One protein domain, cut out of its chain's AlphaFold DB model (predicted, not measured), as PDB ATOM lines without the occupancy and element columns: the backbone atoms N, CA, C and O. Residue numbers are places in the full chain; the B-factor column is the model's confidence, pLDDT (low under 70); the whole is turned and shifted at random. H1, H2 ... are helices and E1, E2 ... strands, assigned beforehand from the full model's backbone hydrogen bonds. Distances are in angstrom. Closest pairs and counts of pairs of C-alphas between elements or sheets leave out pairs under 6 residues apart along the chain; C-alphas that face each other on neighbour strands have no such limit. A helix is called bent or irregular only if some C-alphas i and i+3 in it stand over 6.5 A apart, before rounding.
ATOM      1  N   LEU A 265     172.576 176.907 131.531       91.06
ATOM      2  CA  LEU A 265     171.963 178.028 130.834       91.06
ATOM      3  C   LEU A 265     172.206 179.334 131.596       91.06
ATOM      4  O   LEU A 265     172.051 179.382 132.814       91.06
ATOM      5  N   ILE A 266     172.566 180.396 130.875       89.56
ATOM      6  CA  ILE A 266     172.739 181.756 131.400       89.56
ATOM      7  C   ILE A 266     171.851 182.693 130.586       89.56
ATOM      8  O   ILE A 266     171.968 182.745 129.358       89.56
ATOM      9  N   PHE A 267     170.991 183.454 131.261       88.38
ATOM     10  CA  PHE A 267     170.163 184.464 130.605       88.38
ATOM     11  C   PHE A 267     170.814 185.831 130.672       88.38
ATOM     12  O   PHE A 267     171.148 186.303 131.753       88.38
ATOM     13  N   ASN A 268     170.917 186.492 129.525       87.69
ATOM     14  CA  ASN A 268     171.250 187.904 129.458       87.69
ATOM     15  C   ASN A 268     170.024 188.678 128.960       87.69
ATOM     16  O   ASN A 268     169.478 188.364 127.900       87.69
ATOM     17  N   ILE A 269     169.578 189.646 129.756       86.81
ATOM     18  CA  ILE A 269     168.468 190.538 129.433       86.81
ATOM     19  C   ILE A 269     169.009 191.946 129.557       86.81
ATOM     20  O   ILE A 269     169.382 192.353 130.656       86.81
ATOM     21  N   ASP A 270     169.026 192.657 128.443       82.81
ATOM     22  CA  ASP A 270     169.598 193.994 128.386       82.81
ATOM     23  C   ASP A 270     168.769 194.897 127.481       82.81
ATOM     24  O   ASP A 270     168.052 194.415 126.591       82.81
ATOM     25  N   ASP A 271     168.841 196.202 127.716       79.69
ATOM     26  CA  ASP A 271     168.191 197.172 126.854       79.69
ATOM     27  C   ASP A 271     169.078 197.523 125.656       79.69
ATOM     28  O   ASP A 271     170.293 197.670 125.712       79.69
ATOM     29  N   TYR A 272     168.444 197.610 124.495       68.12
ATOM     30  CA  TYR A 272     169.060 198.109 123.285       68.12
ATOM     31  C   TYR A 272     168.605 199.552 123.094       68.12
ATOM     32  O   TYR A 272     167.414 199.846 122.922       68.12
ATOM     33  N   HIS A 273     169.566 200.462 123.177       58.38
ATOM     34  CA  HIS A 273     169.376 201.889 122.961       58.38
ATOM     35  C   HIS A 273     169.826 202.281 121.543       58.38
ATOM     36  O   HIS A 273     170.519 201.523 120.873       58.38
ATOM     37  N   ASP A 274     169.390 203.447 121.065       54.72
ATOM     38  CA  ASP A 274     169.777 204.020 119.760       54.72
ATOM     39  C   ASP A 274     169.243 203.302 118.503       54.72
ATOM     40  O   ASP A 274     169.927 203.144 117.491       54.72
ATOM     41  N   LEU A 275     167.961 202.925 118.514       55.16
ATOM     42  CA  LEU A 275     167.249 202.609 117.271       55.16
ATOM     43  C   LEU A 275     166.911 203.903 116.518       55.16
ATOM     44  O   LEU A 275     166.357 204.838 117.092       55.16
ATOM     45  N   SER A 290     161.161 204.195 120.715       55.53
ATOM     46  CA  SER A 290     160.849 202.892 121.301       55.53
ATOM     47  C   SER A 290     162.067 202.072 121.811       55.53
ATOM     48  O   SER A 290     162.796 201.497 121.001       55.53
ATOM     49  N   HIS A 291     162.294 201.994 123.131       68.56
ATOM     50  CA  HIS A 291     163.363 201.150 123.686       68.56
ATOM     51  C   HIS A 291     163.002 199.662 123.533       68.56
ATOM     52  O   HIS A 291     161.837 199.276 123.677       68.56
ATOM     53  N   MET A 292     163.992 198.822 123.235       79.12
ATOM     54  CA  MET A 292     163.798 197.383 123.046       79.12
ATOM     55  C   MET A 292     164.636 196.599 124.051       79.12
ATOM     56  O   MET A 292     165.792 196.925 124.277       79.12
ATOM     57  N   ALA A 293     164.074 195.538 124.612       83.81
ATOM     58  CA  ALA A 293     164.758 194.567 125.447       83.81
ATOM     59  C   ALA A 293     165.220 193.382 124.593       83.81
ATOM     60  O   ALA A 293     164.407 192.736 123.922       83.81
ATOM     61  N   THR A 294     166.511 193.068 124.656       87.38
ATOM     62  CA  THR A 294     167.098 191.873 124.042       87.38
ATOM     63  C   THR A 294     167.120 190.744 125.057       87.38
ATOM     64  O   THR A 294     167.575 190.940 126.180       87.38
ATOM     65  N   ILE A 295     166.681 189.547 124.659       88.75
ATOM     66  CA  ILE A 295     166.807 188.339 125.480       88.75
ATOM     67  C   ILE A 295     167.762 187.368 124.793       88.75
ATOM     68  O   ILE A 295     167.447 186.828 123.731       88.75
ATOM     69  N   LEU A 296     168.905 187.098 125.414       89.56
ATOM     70  CA  LEU A 296     169.886 186.128 124.935       89.56
ATOM     71  C   LEU A 296     169.997 184.955 125.907       89.56
ATOM     72  O   LEU A 296     170.051 185.135 127.124       89.56
ATOM     73  N   LEU A 297     170.084 183.751 125.353       89.12
ATOM     74  CA  LEU A 297     170.353 182.518 126.078       89.12
ATOM     75  C   LEU A 297     171.746 182.017 125.706       89.12
ATOM     76  O   LEU A 297     171.990 181.657 124.556       89.12
ATOM     77  N   ASN A 298     172.653 181.985 126.675       88.69
ATOM     78  CA  ASN A 298     174.002 181.466 126.495       88.69
ATOM     79  C   ASN A 298     174.133 180.094 127.168       88.69
ATOM     80  O   ASN A 298     173.647 179.897 128.283       88.69
ATOM     81  N   THR A 299     174.789 179.149 126.499       86.62
ATOM     82  CA  THR A 299     175.043 177.793 127.009       86.62
ATOM     83  C   THR A 299     176.514 177.634 127.361       86.62
ATOM     84  O   THR A 299     177.378 177.969 126.552       86.62
ATOM     85  N   ASN A 300     176.811 177.063 128.523       79.62
ATOM     86  CA  ASN A 300     178.176 176.730 128.924       79.62
ATOM     87  C   ASN A 300     178.317 175.214 129.131       79.62
ATOM     88  O   ASN A 300     177.386 174.577 129.608       79.62
ATOM     89  N   ASN A 301     179.481 174.627 128.839       81.25
ATOM     90  CA  ASN A 301     179.748 173.184 128.994       81.25
ATOM     91  C   ASN A 301     179.857 172.723 130.468       81.25
ATOM     92  O   ASN A 301     180.401 171.660 130.757       81.25
ATOM     93  N   ILE A 302     179.365 173.532 131.404       84.75
ATOM     94  CA  ILE A 302     179.316 173.258 132.841       84.75
ATOM     95  C   ILE A 302     177.974 172.592 133.161       84.75
ATOM     96  O   ILE A 302     176.973 172.876 132.504       84.75
ATOM     97  N   LEU A 303     177.936 171.732 134.178       86.25
ATOM     98  CA  LEU A 303     176.696 171.108 134.645       86.25
ATOM     99  C   LEU A 303     175.682 172.157 135.168       86.25
ATOM    100  O   LEU A 303     176.091 173.129 135.811       86.25
ATOM    101  N   PRO A 304     174.368 171.960 134.940       88.19
ATOM    102  CA  PRO A 304     173.304 172.779 135.509       88.19
ATOM    103  C   PRO A 304     173.359 172.837 137.036       88.19
ATOM    104  O   PRO A 304     173.719 171.865 137.702       88.19
ATOM    105  N   ILE A 305     172.938 173.967 137.605       87.56
ATOM    106  CA  ILE A 305     172.841 174.132 139.059       87.56
ATOM    107  C   ILE A 305     171.472 173.603 139.511       87.56
ATOM    108  O   ILE A 305     170.462 174.138 139.049       87.56
ATOM    109  N   PRO A 306     171.397 172.589 140.395       87.06
ATOM    110  CA  PRO A 306     170.126 172.039 140.855       87.06
ATOM    111  C   PRO A 306     169.336 173.064 141.674       87.06
ATOM    112  O   PRO A 306     169.895 173.808 142.484       87.06
ATOM    113  N   LEU A 307     168.020 173.085 141.475       82.12
ATOM    114  CA  LEU A 307     167.098 173.914 142.240       82.12
ATOM    115  C   LEU A 307     167.001 173.382 143.677       82.12
ATOM    116  O   LEU A 307     166.501 172.283 143.910       82.12
ATOM    117  N   SER A 308     167.478 174.158 144.653       75.31
ATOM    118  CA  SER A 308     167.307 173.853 146.077       75.31
ATOM    119  C   SER A 308     166.098 174.591 146.654       75.31
ATOM    120  O   SER A 308     165.773 175.707 146.243       75.31
ATOM    121  N   SER A 309     165.435 173.995 147.649       59.97
ATOM    122  CA  SER A 309     164.244 174.573 148.291       59.97
ATOM    123  C   SER A 309     164.514 175.870 149.069       59.97
ATOM    124  O   SER A 309     163.569 176.574 149.415       59.97
ATOM    125  N   THR A 310     165.780 176.218 149.330       65.25
ATOM    126  CA  THR A 310     166.179 177.353 150.186       65.25
ATOM    127  C   THR A 310     167.146 178.329 149.510       65.25
ATOM    128  O   THR A 310     167.904 179.008 150.199       65.25
ATOM    129  N   PHE A 311     167.175 178.405 148.174       74.56
ATOM    130  CA  PHE A 311     168.160 179.247 147.481       74.56
ATOM    131  C   PHE A 311     167.987 180.753 147.767       74.56
ATOM    132  O   PHE A 311     168.962 181.472 147.982       74.56
ATOM    133  N   HIS A 312     166.747 181.250 147.773       83.94
ATOM    134  CA  HIS A 312     166.458 182.679 147.922       83.94
ATOM    135  C   HIS A 312     166.142 183.061 149.365       83.94
ATOM    136  O   HIS A 312     165.359 182.394 150.037       83.94
ATOM    137  N   ASN A 313     166.683 184.195 149.818       79.81
ATOM    138  CA  ASN A 313     166.306 184.774 151.104       79.81
ATOM    139  C   ASN A 313     164.922 185.457 150.982       79.81
ATOM    140  O   ASN A 313     164.800 186.417 150.213       79.81
ATOM    141  N   PRO A 314     163.893 185.032 151.743       75.81
ATOM    142  CA  PRO A 314     162.551 185.619 151.678       75.81
ATOM    143  C   PRO A 314     162.502 187.088 152.129       75.81
ATOM    144  O   PRO A 314     161.610 187.824 151.713       75.81
ATOM    145  N   ASN A 315     163.482 187.543 152.915       76.19
ATOM    146  CA  ASN A 315     163.638 188.944 153.315       76.19
ATOM    147  C   ASN A 315     164.446 189.768 152.292       76.19
ATOM    148  O   ASN A 315     164.605 190.976 152.454       76.19
ATOM    149  N   GLY A 316     164.969 189.137 151.233       75.06
ATOM    150  CA  GLY A 316     165.833 189.750 150.223       75.06
ATOM    151  C   GLY A 316     167.237 190.059 150.750       75.06
ATOM    152  O   GLY A 316     168.202 189.416 150.339       75.06
ATOM    153  N   ILE A 317     167.345 191.033 151.658       75.62
ATOM    154  CA  ILE A 317     168.580 191.417 152.356       75.62
ATOM    155  C   ILE A 317     168.336 191.286 153.861       75.62
ATOM    156  O   ILE A 317     167.519 192.010 154.424       75.62
ATOM    157  N   ASP A 318     169.075 190.389 154.511       80.38
ATOM    158  CA  ASP A 318     169.025 190.185 155.960       80.38
ATOM    159  C   ASP A 318     170.338 190.647 156.600       80.38
ATOM    160  O   ASP A 318     171.389 190.024 156.434       80.38
ATOM    161  N   ALA A 319     170.276 191.768 157.321       78.56
ATOM    162  CA  ALA A 319     171.445 192.389 157.935       78.56
ATOM    163  C   ALA A 319     172.104 191.503 159.006       78.56
ATOM    164  O   ALA A 319     173.327 191.531 159.148       78.56
ATOM    165  N   ASN A 320     171.326 190.701 159.740       80.94
ATOM    166  CA  ASN A 320     171.855 189.840 160.797       80.94
ATOM    167  C   ASN A 320     172.583 188.636 160.202       80.94
ATOM    168  O   ASN A 320     173.698 188.328 160.626       80.94
ATOM    169  N   LEU A 321     171.995 188.013 159.176       83.62
ATOM    170  CA  LEU A 321     172.631 186.928 158.431       83.62
ATOM    171  C   LEU A 321     173.921 187.408 157.752       83.62
ATOM    172  O   LEU A 321     174.951 186.746 157.854       83.62
ATOM    173  N   LEU A 322     173.899 188.588 157.120       82.44
ATOM    174  CA  LEU A 322     175.091 189.191 156.515       82.44
ATOM    175  C   LEU A 322     176.172 189.488 157.553       82.44
ATOM    176  O   LEU A 322     177.334 189.172 157.320       82.44
ATOM    177  N   LYS A 323     175.809 190.053 158.710       79.31
ATOM    178  CA  LYS A 323     176.754 190.324 159.801       79.31
ATOM    179  C   LYS A 323     177.429 189.042 160.286       79.31
ATOM    180  O   LYS A 323     178.642 189.037 160.482       79.31
ATOM    181  N   GLN A 324     176.666 187.962 160.455       82.00
ATOM    182  CA  GLN A 324     177.206 186.656 160.837       82.00
ATOM    183  C   GLN A 324     178.120 186.088 159.745       82.00
ATOM    184  O   GLN A 324     179.258 185.734 160.039       82.00
ATOM    185  N   ALA A 325     177.671 186.058 158.487       81.31
ATOM    186  CA  ALA A 325     178.462 185.548 157.370       81.31
ATOM    187  C   ALA A 325     179.771 186.332 157.190       81.31
ATOM    188  O   ALA A 325     180.841 185.736 157.091       81.31
ATOM    189  N   LEU A 326     179.719 187.667 157.226       76.38
ATOM    190  CA  LEU A 326     180.909 188.513 157.158       76.38
ATOM    191  C   LEU A 326     181.871 188.195 158.302       76.38
ATOM    192  O   LEU A 326     183.035 187.917 158.038       76.38
ATOM    193  N   ASN A 327     181.393 188.165 159.548       76.69
ATOM    194  CA  ASN A 327     182.251 187.941 160.709       76.69
ATOM    195  C   ASN A 327     182.878 186.535 160.740       76.69
ATOM    196  O   ASN A 327     184.066 186.402 161.022       76.69
ATOM    197  N   PHE A 328     182.101 185.489 160.441       74.81
ATOM    198  CA  PHE A 328     182.551 184.100 160.585       74.81
ATOM    199  C   PHE A 328     183.219 183.521 159.331       74.81
ATOM    200  O   PHE A 328     184.106 182.681 159.466       74.81
ATOM    201  N   GLN A 329     182.824 183.946 158.124       71.19
ATOM    202  CA  GLN A 329     183.316 183.360 156.866       71.19
ATOM    203  C   GLN A 329     184.339 184.241 156.140       71.19
ATOM    204  O   GLN A 329     185.276 183.709 155.553       71.19
ATOM    205  N   TYR A 330     184.175 185.569 156.158       70.69
ATOM    206  CA  TYR A 330     184.975 186.465 155.310       70.69
ATOM    207  C   TYR A 330     186.016 187.290 156.087       70.69
ATOM    208  O   TYR A 330     187.128 187.476 155.594       70.69
ATOM    209  N   MET A 331     185.713 187.742 157.309       71.06
ATOM    210  CA  MET A 331     186.626 188.555 158.132       71.06
ATOM    211  C   MET A 331     187.863 187.773 158.586       71.06
ATOM    212  O   MET A 331     188.948 188.341 158.665       71.06
ATOM    213  N   THR A 332     187.732 186.463 158.806       66.31
ATOM    214  CA  THR A 332     188.851 185.555 159.115       66.31
ATOM    215  C   THR A 332     189.850 185.432 157.958       66.31
ATOM    216  O   THR A 332     191.038 185.237 158.199       66.31
ATOM    217  N   GLY A 333     189.396 185.588 156.709       60.12
ATOM    218  CA  GLY A 333     190.245 185.611 155.514       60.12
ATOM    219  C   GLY A 333     190.752 187.003 155.127       60.12
ATOM    220  O   GLY A 333     191.739 187.101 154.403       60.12
ATOM    221  N   PHE A 334     190.121 188.077 155.612       61.16
ATOM    222  CA  PHE A 334     190.421 189.460 155.216       61.16
ATOM    223  C   PHE A 334     191.826 189.931 155.629       61.16
ATOM    224  O   PHE A 334     192.391 190.822 155.000       61.16
ATOM    225  N   SER A 335     192.412 189.316 156.661       57.50
ATOM    226  CA  SER A 335     193.800 189.549 157.082       57.50
ATOM    227  C   SER A 335     194.838 188.936 156.133       57.50
ATOM    228  O   SER A 335     195.997 189.353 156.145       57.50
ATOM    229  N   ASN A 336     194.447 187.974 155.292       66.19
ATOM    230  CA  ASN A 336     195.327 187.374 154.294       66.19
ATOM    231  C   ASN A 336     195.334 188.224 153.023       66.19
ATOM    232  O   ASN A 336     194.281 188.577 152.492       66.19
ATOM    233  N   SER A 337     196.524 188.510 152.488       68.88
ATOM    234  CA  SER A 337     196.637 189.243 151.225       68.88
ATOM    235  C   SER A 337     195.970 188.480 150.075       68.88
ATOM    236  O   SER A 337     195.970 187.246 150.048       68.88
ATOM    237  N   TYR A 338     195.453 189.208 149.081       69.31
ATOM    238  CA  TYR A 338     194.850 188.601 147.890       69.31
ATOM    239  C   TYR A 338     195.807 187.614 147.199       69.31
ATOM    240  O   TYR A 338     195.390 186.534 146.797       69.31
ATOM    241  N   ASN A 339     197.106 187.929 147.143       67.44
ATOM    242  CA  ASN A 339     198.120 187.035 146.575       67.44
ATOM    243  C   ASN A 339     198.320 185.759 147.407       67.44
ATOM    244  O   ASN A 339     198.481 184.687 146.830       67.44
ATOM    245  N   ALA A 340     198.269 185.848 148.741       72.81
ATOM    246  CA  ALA A 340     198.356 184.676 149.612       72.81
ATOM    247  C   ALA A 340     197.134 183.757 149.454       72.81
ATOM    248  O   ALA A 340     197.279 182.538 149.433       72.81
ATOM    249  N   GLN A 341     195.938 184.329 149.278       70.69
ATOM    250  CA  GLN A 341     194.733 183.550 148.982       70.69
ATOM    251  C   GLN A 341     194.791 182.918 147.583       70.69
ATOM    252  O   GLN A 341     194.485 181.737 147.432       70.69
ATOM    253  N   LYS A 342     195.238 183.683 146.577       71.38
ATOM    254  CA  LYS A 342     195.379 183.245 145.181       71.38
ATOM    255  C   LYS A 342     196.355 182.076 145.024       71.38
ATOM    256  O   LYS A 342     196.105 181.191 144.214       71.38
ATOM    257  N   PHE A 343     197.427 182.031 145.818       69.38
ATOM    258  CA  PHE A 343     198.409 180.938 145.791       69.38
ATOM    259  C   PHE A 343     197.794 179.566 146.134       69.38
ATOM    260  O   PHE A 343     198.287 178.537 145.685       69.38
ATOM    261  N   ASN A 344     196.682 179.546 146.878       68.19
ATOM    262  CA  ASN A 344     195.971 178.318 147.240       68.19
ATOM    263  C   ASN A 344     194.987 177.838 146.154       68.19
ATOM    264  O   ASN A 344     194.378 176.778 146.300       68.19
ATOM    265  N   TRP A 345     194.799 178.589 145.063       76.44
ATOM    266  CA  TRP A 345     193.895 178.227 143.967       76.44
ATOM    267  C   TRP A 345     194.623 177.366 142.929       76.44
ATOM    268  O   TRP A 345     195.014 177.834 141.864       76.44
ATOM    269  N   ILE A 346     194.791 176.078 143.239       57.31
ATOM    270  CA  ILE A 346     195.590 175.111 142.455       57.31
ATOM    271  C   ILE A 346     195.088 174.945 140.998       57.31
ATOM    272  O   ILE A 346     195.839 174.510 140.129       57.31
ATOM    273  N   SER A 347     193.839 175.315 140.697       61.25
ATOM    274  CA  SER A 347     193.191 175.111 139.391       61.25
ATOM    275  C   SER A 347     193.096 176.350 138.488       61.25
ATOM    276  O   SER A 347     192.636 176.223 137.352       61.25
ATOM    277  N   ILE A 348     193.512 177.542 138.941       63.25
ATOM    278  CA  ILE A 348     193.346 178.797 138.185       63.25
ATOM    279  C   ILE A 348     194.714 179.294 137.704       63.25
ATOM    280  O   ILE A 348     195.573 179.643 138.510       63.25
ATOM    281  N   LYS A 349     194.922 179.350 136.380       64.62
ATOM    282  CA  LYS A 349     196.163 179.878 135.785       64.62
ATOM    283  C   LYS A 349     196.345 181.355 136.144       64.62
ATOM    284  O   LYS A 349     195.431 182.159 135.964       64.62
ATOM    285  N   ASP A 350     197.537 181.720 136.610       67.75
ATOM    286  CA  ASP A 350     197.882 183.117 136.861       67.75
ATOM    287  C   ASP A 350     198.123 183.842 135.527       67.75
ATOM    288  O   ASP A 350     198.776 183.298 134.637       67.75
ATOM    289  N   VAL A 351     197.660 185.090 135.412       66.69
ATOM    290  CA  VAL A 351     197.962 186.000 134.295       66.69
ATOM    291  C   VAL A 351     199.472 186.097 134.046       66.69
ATOM    292  O   VAL A 351     199.899 186.192 132.902       66.69
ATOM    293  N   THR A 352     200.294 185.996 135.096       65.19
ATOM    294  CA  THR A 352     201.768 185.998 134.998       65.19
ATOM    295  C   THR A 352     202.360 184.733 134.367       65.19
ATOM    296  O   THR A 352     203.526 184.731 133.978       65.19
ATOM    297  N   THR A 353     201.568 183.665 134.256       70.44
ATOM    298  CA  THR A 353     201.959 182.364 133.687       70.44
ATOM    299  C   THR A 353     201.330 182.094 132.320       70.44
ATOM    300  O   THR A 353     201.577 181.042 131.727       70.44
ATOM    301  N   LEU A 354     200.517 183.027 131.812       71.50
ATOM    302  CA  LEU A 354     199.948 182.949 130.470       71.50
ATOM    303  C   LEU A 354     201.042 183.151 129.417       71.50
ATOM    304  O   LEU A 354     201.995 183.905 129.620       71.50
ATOM    305  N   ASN A 355     200.899 182.480 128.273       74.19
ATOM    306  CA  ASN A 355     201.727 182.802 127.115       74.19
ATOM    307  C   ASN A 355     201.348 184.198 126.576       74.19
ATOM    308  O   ASN A 355     200.302 184.750 126.915       74.19
ATOM    309  N   GLU A 356     202.205 184.776 125.734       64.38
ATOM    310  CA  GLU A 356     202.024 186.140 125.215       64.38
ATOM    311  C   GLU A 356     200.682 186.328 124.484       64.38
ATOM    312  O   GLU A 356     200.062 187.378 124.613       64.38
ATOM    313  N   PHE A 357     200.192 185.301 123.784       64.56
ATOM    314  CA  PHE A 357     198.925 185.354 123.055       64.56
ATOM    315  C   PHE A 357     197.714 185.384 124.002       64.56
ATOM    316  O   PHE A 357     196.905 186.309 123.935       64.56
ATOM    317  N   ASP A 358     197.635 184.434 124.936       65.88
ATOM    318  CA  ASP A 358     196.560 184.335 125.932       65.88
ATOM    319  C   ASP A 358     196.545 185.570 126.852       65.88
ATOM    320  O   ASP A 358     195.486 186.044 127.277       65.88
ATOM    321  N   LEU A 359     197.726 186.126 127.148       63.44
ATOM    322  CA  LEU A 359     197.879 187.360 127.911       63.44
ATOM    323  C   LEU A 359     197.295 188.557 127.153       63.44
ATOM    324  O   LEU A 359     196.517 189.318 127.727       63.44
ATOM    325  N   VAL A 360     197.635 188.717 125.871       61.25
ATOM    326  CA  VAL A 360     197.080 189.779 125.019       61.25
ATOM    327  C   VAL A 360     195.563 189.633 124.914       61.25
ATOM    328  O   VAL A 360     194.852 190.611 125.130       61.25
ATOM    329  N   GLU A 361     195.038 188.429 124.681       63.06
ATOM    330  CA  GLU A 361     193.592 188.197 124.611       63.06
ATOM    331  C   GLU A 361     192.881 188.569 125.926       63.06
ATOM    332  O   GLU A 361     191.877 189.286 125.906       63.06
ATOM    333  N   THR A 362     193.455 188.187 127.073       64.12
ATOM    334  CA  THR A 362     192.940 188.521 128.416       64.12
ATOM    335  C   THR A 362     192.984 190.027 128.710       64.12
ATOM    336  O   THR A 362     192.100 190.565 129.383       64.12
ATOM    337  N   LEU A 363     193.993 190.742 128.206       59.66
ATOM    338  CA  LEU A 363     194.132 192.192 128.387       59.66
ATOM    339  C   LEU A 363     193.252 192.999 127.412       59.66
ATOM    340  O   LEU A 363     192.826 194.106 127.746       59.66
ATOM    341  N   VAL A 364     192.929 192.444 126.239       58.97
ATOM    342  CA  VAL A 364     192.183 193.100 125.141       58.97
ATOM    343  C   VAL A 364     190.664 192.846 125.216       58.97
ATOM    344  O   VAL A 364     189.905 193.298 124.357       58.97
ATOM    345  N   VAL A 365     190.170 192.204 126.284       55.00
ATOM    346  CA  VAL A 365     188.740 191.895 126.524       55.00
ATOM    347  C   VAL A 365     187.799 193.092 126.264       55.00
ATOM    348  O   VAL A 365     186.680 192.884 125.797       55.00
ATOM    349  N   HIS A 366     188.274 194.336 126.425       52.22
ATOM    350  CA  HIS A 366     187.492 195.576 126.295       52.22
ATOM    351  C   HIS A 366     187.769 196.442 125.051       52.22
ATOM    352  O   HIS A 366     187.203 197.527 124.937       52.22
ATOM    353  N   CYS A 367     188.628 196.025 124.117       48.78
ATOM    354  CA  CYS A 367     188.857 196.814 122.904       48.78
ATOM    355  C   CYS A 367     187.767 196.491 121.873       48.78
ATOM    356  O   CYS A 367     187.809 195.445 121.219       48.78
ATOM    357  N   TYR A 368     186.771 197.369 121.735       44.88
ATOM    358  CA  TYR A 368     185.702 197.237 120.736       44.88
ATOM    359  C   TYR A 368     186.090 197.772 119.352       44.88
ATOM    360  O   TYR A 368     185.331 197.553 118.413       44.88
ATOM    361  N   LEU A 385     169.541 184.003 120.385       87.81
ATOM    362  CA  LEU A 385     168.573 185.085 120.590       87.81
ATOM    363  C   LEU A 385     167.193 184.474 120.848       87.81
ATOM    364  O   LEU A 385     166.698 183.713 120.023       87.81
ATOM    365  N   VAL A 386     166.570 184.798 121.974       85.56
ATOM    366  CA  VAL A 386     165.238 184.288 122.315       85.56
ATOM    367  C   VAL A 386     164.162 185.209 121.750       85.56
ATOM    368  O   VAL A 386     163.291 184.748 121.021       85.56
ATOM    369  N   ASP A 387     164.232 186.508 122.041       85.25
ATOM    370  CA  ASP A 387     163.283 187.497 121.521       85.25
ATOM    371  C   ASP A 387     163.869 188.920 121.599       85.25
ATOM    372  O   ASP A 387     164.868 189.164 122.286       85.25
ATOM    373  N   PHE A 388     163.225 189.855 120.900       82.94
ATOM    374  CA  PHE A 388     163.508 191.287 120.934       82.94
ATOM    375  C   PHE A 388     162.191 192.044 121.129       82.94
ATOM    376  O   PHE A 388     161.347 192.109 120.232       82.94
ATOM    377  N   ILE A 389     161.977 192.564 122.337       82.62
ATOM    378  CA  ILE A 389     160.657 193.004 122.804       82.62
ATOM    379  C   ILE A 389     160.660 194.500 123.054       82.62
ATOM    380  O   ILE A 389     161.549 195.011 123.718       82.62
ATOM    381  N   LEU A 390     159.597 195.192 122.649       80.81
ATOM    382  CA  LEU A 390     159.417 196.593 123.008       80.81
ATOM    383  C   LEU A 390     159.241 196.775 124.527       80.81
ATOM    384  O   LEU A 390     158.184 196.447 125.094       80.81
ATOM    385  N   SER A 391     160.290 197.282 125.174       82.88
ATOM    386  CA  SER A 391     160.372 197.537 126.608       82.88
ATOM    387  C   SER A 391     161.621 198.350 126.945       82.88
ATOM    388  O   SER A 391     162.705 198.081 126.437       82.88
ATOM    389  N   ASP A 392     161.464 199.293 127.870       78.81
ATOM    390  CA  ASP A 392     162.549 200.137 128.369       78.81
ATOM    391  C   ASP A 392     163.315 199.512 129.546       78.81
ATOM    392  O   ASP A 392     164.251 200.134 130.033       78.81
ATOM    393  N   LEU A 393     162.881 198.352 130.064       85.44
ATOM    394  CA  LEU A 393     163.459 197.700 131.251       85.44
ATOM    395  C   LEU A 393     163.665 198.653 132.456       85.44
ATOM    396  O   LEU A 393     164.607 198.511 133.235       85.44
ATOM    397  N   LYS A 394     162.758 199.620 132.661       84.81
ATOM    398  CA  LYS A 394     162.899 200.663 133.701       84.81
ATOM    399  C   LYS A 394     162.302 200.276 135.048       84.81
ATOM    400  O   LYS A 394     162.522 200.970 136.038       84.81
ATOM    401  N   ASN A 395     161.497 199.220 135.106       87.88
ATOM    402  CA  ASN A 395     160.838 198.788 136.335       87.88
ATOM    403  C   ASN A 395     160.613 197.266 136.374       87.88
ATOM    404  O   ASN A 395     160.795 196.555 135.393       87.88
ATOM    405  N   MET A 396     160.175 196.756 137.527       89.44
ATOM    406  CA  MET A 396     159.935 195.324 137.746       89.44
ATOM    407  C   MET A 396     158.898 194.712 136.793       89.44
ATOM    408  O   MET A 396     159.088 193.585 136.341       89.44
ATOM    409  N   ASN A 397     157.824 195.436 136.467       88.81
ATOM    410  CA  ASN A 397     156.783 194.924 135.573       88.81
ATOM    411  C   ASN A 397     157.303 194.782 134.138       88.81
ATOM    412  O   ASN A 397     156.930 193.827 133.459       88.81
ATOM    413  N   ASP A 398     158.198 195.674 133.706       87.94
ATOM    414  CA  ASP A 398     158.870 195.583 132.407       87.94
ATOM    415  C   ASP A 398     159.697 194.291 132.308       87.94
ATOM    416  O   ASP A 398     159.521 193.517 131.367       87.94
ATOM    417  N   TYR A 399     160.513 193.995 133.328       89.00
ATOM    418  CA  TYR A 399     161.279 192.743 133.398       89.00
ATOM    419  C   TYR A 399     160.373 191.508 133.422       89.00
ATOM    420  O   TYR A 399     160.631 190.541 132.707       89.00
ATOM    421  N   ILE A 400     159.285 191.527 134.200       88.56
ATOM    422  CA  ILE A 400     158.330 190.409 134.249       88.56
ATOM    423  C   ILE A 400     157.670 190.197 132.881       88.56
ATOM    424  O   ILE A 400     157.551 189.057 132.435       88.56
ATOM    425  N   LYS A 401     157.276 191.268 132.181       88.56
ATOM    426  CA  LYS A 401     156.675 191.195 130.840       88.56
ATOM    427  C   LYS A 401     157.607 190.502 129.841       88.56
ATOM    428  O   LYS A 401     157.145 189.671 129.060       88.56
ATOM    429  N   VAL A 402     158.897 190.832 129.885       88.81
ATOM    430  CA  VAL A 402     159.946 190.232 129.048       88.81
ATOM    431  C   VAL A 402     160.171 188.762 129.429       88.81
ATOM    432  O   VAL A 402     160.143 187.890 128.564       88.81
ATOM    433  N   LEU A 403     160.273 188.450 130.724       89.44
ATOM    434  CA  LEU A 403     160.469 187.083 131.227       89.44
ATOM    435  C   LEU A 403     159.287 186.143 130.947       89.44
ATOM    436  O   LEU A 403     159.492 184.966 130.660       89.44
ATOM    437  N   ILE A 404     158.045 186.640 130.965       89.06
ATOM    438  CA  ILE A 404     156.852 185.830 130.661       89.06
ATOM    439  C   ILE A 404     156.935 185.199 129.266       89.06
ATOM    440  O   ILE A 404     156.453 184.084 129.079       89.06
ATOM    441  N   LYS A 405     157.546 185.871 128.282       86.19
ATOM    442  CA  LYS A 405     157.733 185.308 126.934       86.19
ATOM    443  C   LYS A 405     158.607 184.061 126.954       86.19
ATOM    444  O   LYS A 405     158.284 183.079 126.299       86.19
ATOM    445  N   VAL A 406     159.653 184.091 127.769       87.06
ATOM    446  CA  VAL A 406     160.593 182.988 127.957       87.06
ATOM    447  C   VAL A 406     159.941 181.837 128.721       87.06
ATOM    448  O   VAL A 406     160.051 180.681 128.321       87.06
ATOM    449  N   PHE A 407     159.193 182.147 129.782       89.25
ATOM    450  CA  PHE A 407     158.504 181.143 130.594       89.25
ATOM    451  C   PHE A 407     157.361 180.427 129.873       89.25
ATOM    452  O   PHE A 407     156.878 179.422 130.378       89.25
ATOM    453  N   ARG A 408     156.898 180.915 128.716       88.94
ATOM    454  CA  ARG A 408     155.889 180.217 127.900       88.94
ATOM    455  C   ARG A 408     156.458 179.036 127.113       88.94
ATOM    456  O   ARG A 408     155.680 178.200 126.671       88.94
ATOM    457  N   LEU A 409     157.780 178.956 126.954       89.81
ATOM    458  CA  LEU A 409     158.437 177.859 126.247       89.81
ATOM    459  C   LEU A 409     158.407 176.589 127.115       89.81
ATOM    460  O   LEU A 409     158.928 176.587 128.231       89.81
ATOM    461  N   SER A 410     157.830 175.502 126.600       90.50
ATOM    462  CA  SER A 410     157.669 174.215 127.307       90.50
ATOM    463  C   SER A 410     158.999 173.614 127.780       90.50
ATOM    464  O   SER A 410     159.127 173.186 128.929       90.50
ATOM    465  N   GLU A 411     160.014 173.632 126.917       91.81
ATOM    466  CA  GLU A 411     161.365 173.147 127.228       91.81
ATOM    467  C   GLU A 411     162.033 173.975 128.334       91.81
ATOM    468  O   GLU A 411     162.678 173.436 129.235       91.81
ATOM    469  N   MET A 412     161.805 175.292 128.339       91.81
ATOM    470  CA  MET A 412     162.307 176.173 129.395       91.81
ATOM    471  C   MET A 412     161.623 175.890 130.735       91.81
ATOM    472  O   MET A 412     162.293 175.827 131.761       91.81
ATOM    473  N   GLN A 413     160.303 175.682 130.744       90.88
ATOM    474  CA  GLN A 413     159.586 175.293 131.964       90.88
ATOM    475  C   GLN A 413     160.142 173.988 132.536       90.88
ATOM    476  O   GLN A 413     160.412 173.911 133.731       90.88
ATOM    477  N   SER A 414     160.369 172.990 131.680       90.06
ATOM    478  CA  SER A 414     160.925 171.692 132.077       90.06
ATOM    479  C   SER A 414     162.313 171.835 132.708       90.06
ATOM    480  O   SER A 414     162.580 171.240 133.753       90.06
ATOM    481  N   TYR A 415     163.168 172.688 132.138       91.44
ATOM    482  CA  TYR A 415     164.481 173.000 132.704       91.44
ATOM    483  C   TYR A 415     164.371 173.704 134.071       91.44
ATOM    484  O   TYR A 415     165.002 173.284 135.043       91.44
ATOM    485  N   LEU A 416     163.528 174.738 134.182       90.69
ATOM    486  CA  LEU A 416     163.378 175.551 135.399       90.69
ATOM    487  C   LEU A 416     162.748 174.800 136.583       90.69
ATOM    488  O   LEU A 416     162.864 175.266 137.716       90.69
ATOM    489  N   MET A 417     162.097 173.656 136.353       87.62
ATOM    490  CA  MET A 417     161.574 172.802 137.431       87.62
ATOM    491  C   MET A 417     162.687 172.089 138.208       87.62
ATOM    492  O   MET A 417     162.510 171.802 139.389       87.62
ATOM    493  N   ASN A 418     163.826 171.828 137.562       88.94
ATOM    494  CA  ASN A 418     164.933 171.070 138.146       88.94
ATOM    495  C   ASN A 418     166.166 171.933 138.421       88.94
ATOM    496  O   ASN A 418     166.976 171.587 139.283       88.94
ATOM    497  N   TYR A 419     166.320 173.046 137.700       91.44
ATOM    498  CA  TYR A 419     167.557 173.815 137.670       91.44
ATOM    499  C   TYR A 419     167.341 175.316 137.820       91.44
ATOM    500  O   TYR A 419     166.274 175.863 137.544       91.44
ATOM    501  N   ILE A 420     168.414 175.985 138.231       90.38
ATOM    502  CA  ILE A 420     168.502 177.433 138.363       90.38
ATOM    503  C   ILE A 420     169.234 178.040 137.161       90.38
ATOM    504  O   ILE A 420     170.203 177.468 136.658       90.38
ATOM    505  N   ILE A 421     168.813 179.240 136.748       90.75
ATOM    506  CA  ILE A 421     169.471 180.036 135.705       90.75
ATOM    507  C   ILE A 421     170.059 181.329 136.291       90.75
ATOM    508  O   ILE A 421     169.309 182.186 136.775       90.75
ATOM    509  N   PRO A 422     171.390 181.522 136.226       90.88
ATOM    510  CA  PRO A 422     172.015 182.805 136.511       90.88
ATOM    511  C   PRO A 422     171.614 183.875 135.486       90.88
ATOM    512  O   PRO A 422     171.598 183.618 134.281       90.88
ATOM    513  N   ILE A 423     171.356 185.088 135.974       89.94
ATOM    514  CA  ILE A 423     171.101 186.279 135.158       89.94
ATOM    515  C   ILE A 423     172.135 187.347 135.514       89.94
ATOM    516  O   ILE A 423     171.963 188.029 136.529       89.94
ATOM    517  N   PRO A 424     173.222 187.492 134.738       87.56
ATOM    518  CA  PRO A 424     174.108 188.636 134.844       87.56
ATOM    519  C   PRO A 424     173.331 189.883 134.429       87.56
ATOM    520  O   PRO A 424     172.900 189.987 133.286       87.56
ATOM    521  N   ALA A 425     173.121 190.795 135.369       81.75
ATOM    522  CA  ALA A 425     172.442 192.056 135.122       81.75
ATOM    523  C   ALA A 425     173.068 193.157 135.974       81.75
ATOM    524  O   ALA A 425     173.465 192.931 137.123       81.75
ATOM    525  N   ASP A 426     173.106 194.358 135.419       77.62
ATOM    526  CA  ASP A 426     173.555 195.548 136.125       77.62
ATOM    527  C   ASP A 426     172.467 196.123 137.026       77.62
ATOM    528  O   ASP A 426     171.312 195.684 137.036       77.62
ATOM    529  N   PHE A 427     172.830 197.117 137.832       72.44
ATOM    530  CA  PHE A 427     171.836 197.925 138.518       72.44
ATOM    531  C   PHE A 427     171.170 198.878 137.506       72.44
ATOM    532  O   PHE A 427     171.893 199.599 136.825       72.44
ATOM    533  N   PRO A 428     169.827 198.954 137.423       74.81
ATOM    534  CA  PRO A 428     168.839 198.403 138.355       74.81
ATOM    535  C   PRO A 428     168.232 197.040 137.959       74.81
ATOM    536  O   PRO A 428     167.394 196.524 138.701       74.81
ATOM    537  N   GLY A 429     168.621 196.427 136.839       81.88
ATOM    538  CA  GLY A 429     168.075 195.141 136.381       81.88
ATOM    539  C   GLY A 429     168.155 194.019 137.419       81.88
ATOM    540  O   GLY A 429     167.148 193.372 137.726       81.88
ATOM    541  N   GLN A 430     169.309 193.873 138.079       84.81
ATOM    542  CA  GLN A 430     169.483 192.920 139.178       84.81
ATOM    543  C   GLN A 430     168.477 193.167 140.318       84.81
ATOM    544  O   GLN A 430     167.906 192.227 140.876       84.81
ATOM    545  N   LEU A 431     168.245 194.437 140.668       87.12
ATOM    546  CA  LEU A 431     167.332 194.836 141.740       87.12
ATOM    547  C   LEU A 431     165.887 194.465 141.397       87.12
ATOM    548  O   LEU A 431     165.168 193.946 142.252       87.12
ATOM    549  N   TYR A 432     165.447 194.738 140.170       90.12
ATOM    550  CA  TYR A 432     164.069 194.488 139.759       90.12
ATOM    551  C   TYR A 432     163.732 192.996 139.725       90.12
ATOM    552  O   TYR A 432     162.688 192.607 140.250       90.12
ATOM    553  N   ILE A 433     164.640 192.154 139.227       88.62
ATOM    554  CA  ILE A 433     164.462 190.696 139.250       88.62
ATOM    555  C   ILE A 433     164.429 190.182 140.701       88.62
ATOM    556  O   ILE A 433     163.538 189.414 141.063       88.62
ATOM    557  N   ARG A 434     165.323 190.670 141.580       88.44
ATOM    558  CA  ARG A 434     165.306 190.323 143.020       88.44
ATOM    559  C   ARG A 434     163.990 190.699 143.697       88.44
ATOM    560  O   ARG A 434     163.462 189.917 144.482       88.44
ATOM    561  N   ARG A 435     163.444 191.881 143.397       88.38
ATOM    562  CA  ARG A 435     162.148 192.321 143.935       88.38
ATOM    563  C   ARG A 435     161.012 191.397 143.502       88.38
ATOM    564  O   ARG A 435     160.182 191.061 144.343       88.38
ATOM    565  N   ALA A 436     161.005 190.953 142.244       88.94
ATOM    566  CA  ALA A 436     160.006 190.010 141.747       88.94
ATOM    567  C   ALA A 436     160.063 188.665 142.498       88.94
ATOM    568  O   ALA A 436     159.027 188.156 142.926       88.94
ATOM    569  N   ILE A 437     161.271 188.140 142.740       89.75
ATOM    570  CA  ILE A 437     161.501 186.917 143.529       89.75
ATOM    571  C   ILE A 437     160.959 187.076 144.957       89.75
ATOM    572  O   ILE A 437     160.154 186.265 145.413       89.75
ATOM    573  N   VAL A 438     161.348 188.147 145.658       88.88
ATOM    574  CA  VAL A 438     160.929 188.401 147.049       88.88
ATOM    575  C   VAL A 438     159.412 188.569 147.160       88.88
ATOM    576  O   VAL A 438     158.795 188.010 148.067       88.88
ATOM    577  N   GLN A 439     158.779 189.295 146.233       88.38
ATOM    578  CA  GLN A 439     157.321 189.429 146.214       88.38
ATOM    579  C   GLN A 439     156.626 188.081 145.997       88.38
ATOM    580  O   GLN A 439     155.644 187.791 146.683       88.38
ATOM    581  N   LYS A 440     157.152 187.237 145.099       90.31
ATOM    582  CA  LYS A 440     156.598 185.902 144.868       90.31
ATOM    583  C   LYS A 440     156.717 185.006 146.103       90.31
ATOM    584  O   LYS A 440     155.757 184.314 146.426       90.31
ATOM    585  N   LEU A 441     157.837 185.062 146.826       87.88
ATOM    586  CA  LEU A 441     158.026 184.323 148.081       87.88
ATOM    587  C   LEU A 441     157.094 184.813 149.196       87.88
ATOM    588  O   LEU A 441     156.525 184.001 149.918       87.88
ATOM    589  N   LYS A 442     156.908 186.132 149.323       85.44
ATOM    590  CA  LYS A 442     156.108 186.736 150.399       85.44
ATOM    591  C   LYS A 442     154.602 186.516 150.234       85.44
ATOM    592  O   LYS A 442     153.913 186.283 151.220       85.44
ATOM    593  N   TYR A 443     154.093 186.625 149.007       84.12
ATOM    594  CA  TYR A 443     152.652 186.572 148.721       84.12
ATOM    595  C   TYR A 443     152.206 185.250 148.065       84.12
ATOM    596  O   TYR A 443     151.013 185.026 147.866       84.12
ATOM    597  N   GLY A 444     153.140 184.359 147.719       83.38
ATOM    598  CA  GLY A 444     152.855 183.022 147.197       83.38
ATOM    599  C   GLY A 444     151.910 183.022 145.989       83.38
ATOM    600  O   GLY A 444     152.159 183.667 144.962       83.38
ATOM    601  N   ASN A 445     150.803 182.286 146.111       80.19
ATOM    602  CA  ASN A 445     149.783 182.162 145.063       80.19
ATOM    603  C   ASN A 445     148.903 183.413 144.899       80.19
ATOM    604  O   ASN A 445     148.221 183.532 143.890       80.19
ATOM    605  N   GLN A 446     148.937 184.360 145.843       77.38
ATOM    606  CA  GLN A 446     148.210 185.633 145.735       77.38
ATOM    607  C   GLN A 446     148.928 186.639 144.814       77.38
ATOM    608  O   GLN A 446     148.378 187.683 144.478       77.38
ATOM    609  N   CYS A 447     150.165 186.339 144.402       81.06
ATOM    610  CA  CYS A 447     150.972 187.174 143.521       81.06
ATOM    611  C   CYS A 447     150.808 186.768 142.048       81.06
ATOM    612  O   CYS A 447     150.983 185.594 141.714       81.06
ATOM    613  N   SER A 448     150.583 187.745 141.161       83.31
ATOM    614  CA  SER A 448     150.484 187.547 139.702       83.31
ATOM    615  C   SER A 448     151.811 187.177 139.022       83.31
ATOM    616  O   SER A 448     151.829 186.872 137.830       83.31
ATOM    617  N   ILE A 449     152.924 187.191 139.763       87.69
ATOM    618  CA  ILE A 449     154.254 186.834 139.262       87.69
ATOM    619  C   ILE A 449     154.337 185.307 139.039       87.69
ATOM    620  O   ILE A 449     153.946 184.546 139.938       87.69
ATOM    621  N   PRO A 450     154.858 184.838 137.886       88.69
ATOM    622  CA  PRO A 450     155.056 183.412 137.609       88.69
ATOM    623  C   PRO A 450     155.977 182.730 138.637       88.69
ATOM    624  O   PRO A 450     156.895 183.355 139.172       88.69
ATOM    625  N   LYS A 451     155.750 181.442 138.929       87.75
ATOM    626  CA  LYS A 451     156.568 180.673 139.893       87.75
ATOM    627  C   LYS A 451     157.997 180.444 139.387       87.75
ATOM    628  O   LYS A 451     158.921 180.351 140.184       87.75
ATOM    629  N   GLU A 452     158.163 180.429 138.069       90.25
ATOM    630  CA  GLU A 452     159.403 180.217 137.323       90.25
ATOM    631  C   GLU A 452     160.466 181.275 137.663       90.25
ATOM    632  O   GLU A 452     161.662 181.004 137.588       90.25
ATOM    633  N   VAL A 453     160.044 182.462 138.122       89.94
ATOM    634  CA  VAL A 453     160.941 183.523 138.609       89.94
ATOM    635  C   VAL A 453     161.812 183.050 139.779       89.94
ATOM    636  O   VAL A 453     162.938 183.516 139.918       89.94
ATOM    637  N   LEU A 454     161.338 182.099 140.593       89.50
ATOM    638  CA  LEU A 454     162.101 181.546 141.720       89.50
ATOM    639  C   LEU A 454     163.307 180.706 141.274       89.50
ATOM    640  O   LEU A 454     164.238 180.525 142.052       89.50
ATOM    641  N   SER A 455     163.334 180.250 140.025       91.00
ATOM    642  CA  SER A 455     164.468 179.521 139.451       91.00
ATOM    643  C   SER A 455     165.525 180.460 138.848       91.00
ATOM    644  O   SER A 455     166.539 180.000 138.333       91.00
ATOM    645  N   LEU A 456     165.327 181.782 138.904       91.44
ATOM    646  CA  LEU A 456     166.276 182.773 138.390       91.44
ATOM    647  C   LEU A 456     167.187 183.308 139.493       91.44
ATOM    648  O   LEU A 456     166.727 183.615 140.592       91.44
ATOM    649  N   VAL A 457     168.473 183.497 139.185       90.31
ATOM    650  CA  VAL A 457     169.460 184.044 140.129       90.31
ATOM    651  C   VAL A 457     170.145 185.274 139.547       90.31
ATOM    652  O   VAL A 457     171.103 185.152 138.786       90.31
ATOM    653  N   PRO A 458     169.683 186.481 139.910       88.69
ATOM    654  CA  PRO A 458     170.278 187.716 139.421       88.69
ATOM    655  C   PRO A 458     171.645 187.969 140.078       88.69
ATOM    656  O   PRO A 458     171.748 188.233 141.286       88.69
ATOM    657  N   ILE A 459     172.706 187.926 139.275       86.56
ATOM    658  CA  ILE A 459     174.098 188.172 139.672       86.56
ATOM    659  C   ILE A 459     174.594 189.485 139.068       86.56
ATOM    660  O   ILE A 459     174.109 189.916 138.028       86.56
ATOM    661  N   LEU A 460     175.560 190.122 139.726       81.00
ATOM    662  CA  LEU A 460     176.191 191.317 139.179       81.00
ATOM    663  C   LEU A 460     177.092 190.911 138.007       81.00
ATOM    664  O   LEU A 460     177.833 189.933 138.126       81.00
ATOM    665  N   GLY A 461     177.032 191.645 136.895       73.69
ATOM    666  CA  GLY A 461     177.853 191.370 135.718       73.69
ATOM    667  C   GLY A 461     179.349 191.366 136.072       73.69
ATOM    668  O   GLY A 461     179.875 192.414 136.450       73.69
TER     669      GLY A 461
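AT A GLANCE: This is residues 265 to 275, 290 to 368 and 385 to 461 of the 842 residues of an uncharacterized protein of Diversispora epigaea (UniProt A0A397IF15). A body of two small sheets and four helices, H4 to H7, sends out a wide, open arc with H1, H2 and H3 strung along it; residues 327 to 332, 335 to 340 and 343 to 349 stick out. In the body, E4 packs on E1, H4 covers part of one face of the sheet E1 E2 E3, and H6 packs on E5. The 167 printed residues include seven named helices and five named strands, in the order E1 E2 H1 H2 H3 E3 H4 H5 E4 H6 H7 E5, a mixed class; E1-E2-E3 is antiparallel, E4-E5 parallel. The whole is loose, with a radius of gyration of the C-alphas of 19.3 A and spans of 50 by 43 by 30 A.

HOW THE PARTS SIT: Start at E1, residues 265 to 272, antiparallel to E2, residues 292 to 300, with N 268 and O 296 2.9 A apart. E3, residues 385 to 390, is antiparallel to E2 on its other side, with N 293 and O 389 2.7 A apart. H1, residues 319 to 334, H2, 338 to 342, and H3, 356 to 363, touch no helix. H4, residues 396 to 407, is on the sheet at a height of 9.6 A, over E2 and E3, giving two layers, helix on one face of a sheet. H5, residues 410 to 418, is close to H4 but not clearly touching, Phe 407 to Gln 413 being the closest C-alphas at 6.1 A. E4, residues 419 to 424, has Ile 423 5.0 A from Phe 267 of E1, their closest C-alphas. With residues 429 to 436 alone, H6, residues 429 to 446, touches H4, closest at C-alphas 396 and 432, 4.7 A, about perpendicular at 77 degrees. H7, residues 451 to 455, touches H5, closest at C-alphas 416 and 455, 5.8 A. E4, H6, H7 and E5, residues 456 to 459, form a strand-helix-strand unit, parallel neighbour strands with helices between, whose crossover is right-handed; N 457 and O 421 are 2.9 A apart. Each O i to N i+4 pair is within hydrogen-bond range in H2 and H3, against 9 of 12 in H1, 6 of 8 in H4, 4 of 5 in H5, 12 of 14 in H6 and 0 of 1 in H7, where 2 of 2 O i to N i+3 pairs are.

IN THESE COORDINATES: Find C-alpha 265 at (171.963, 178.028, 130.834), where E1 begins its 21.6 A; E2 spans 25.8 A. H1 runs 19.4 A from (171.445, 192.389, 157.935), with a kink of 40 degrees near residue 328, and is only just irregular, C-alphas 328 and 331 being 6.52 A apart. H6, 23.9 A, has a kink of 52 degrees near residue 440 and is irregular, C-alphas 442 and 445 being 9.5 A apart. E5 ends at C-alpha 459, (174.098, 188.172, 139.672).

THE WHOLE: The C-alphas farthest apart, of Glu 356 and Gln 446, are 57.6 A apart. Residues 276 to 289 and 369 to 384 are not printed; C-alphas 275 and 290 are 7.6 A apart, 368 and 385 21.0 A. The links E2 to H1 and H2 to H3 are long. Mean pLDDT of the printed part is 79.2, and 38 residues are under 70, among them 356 to 368.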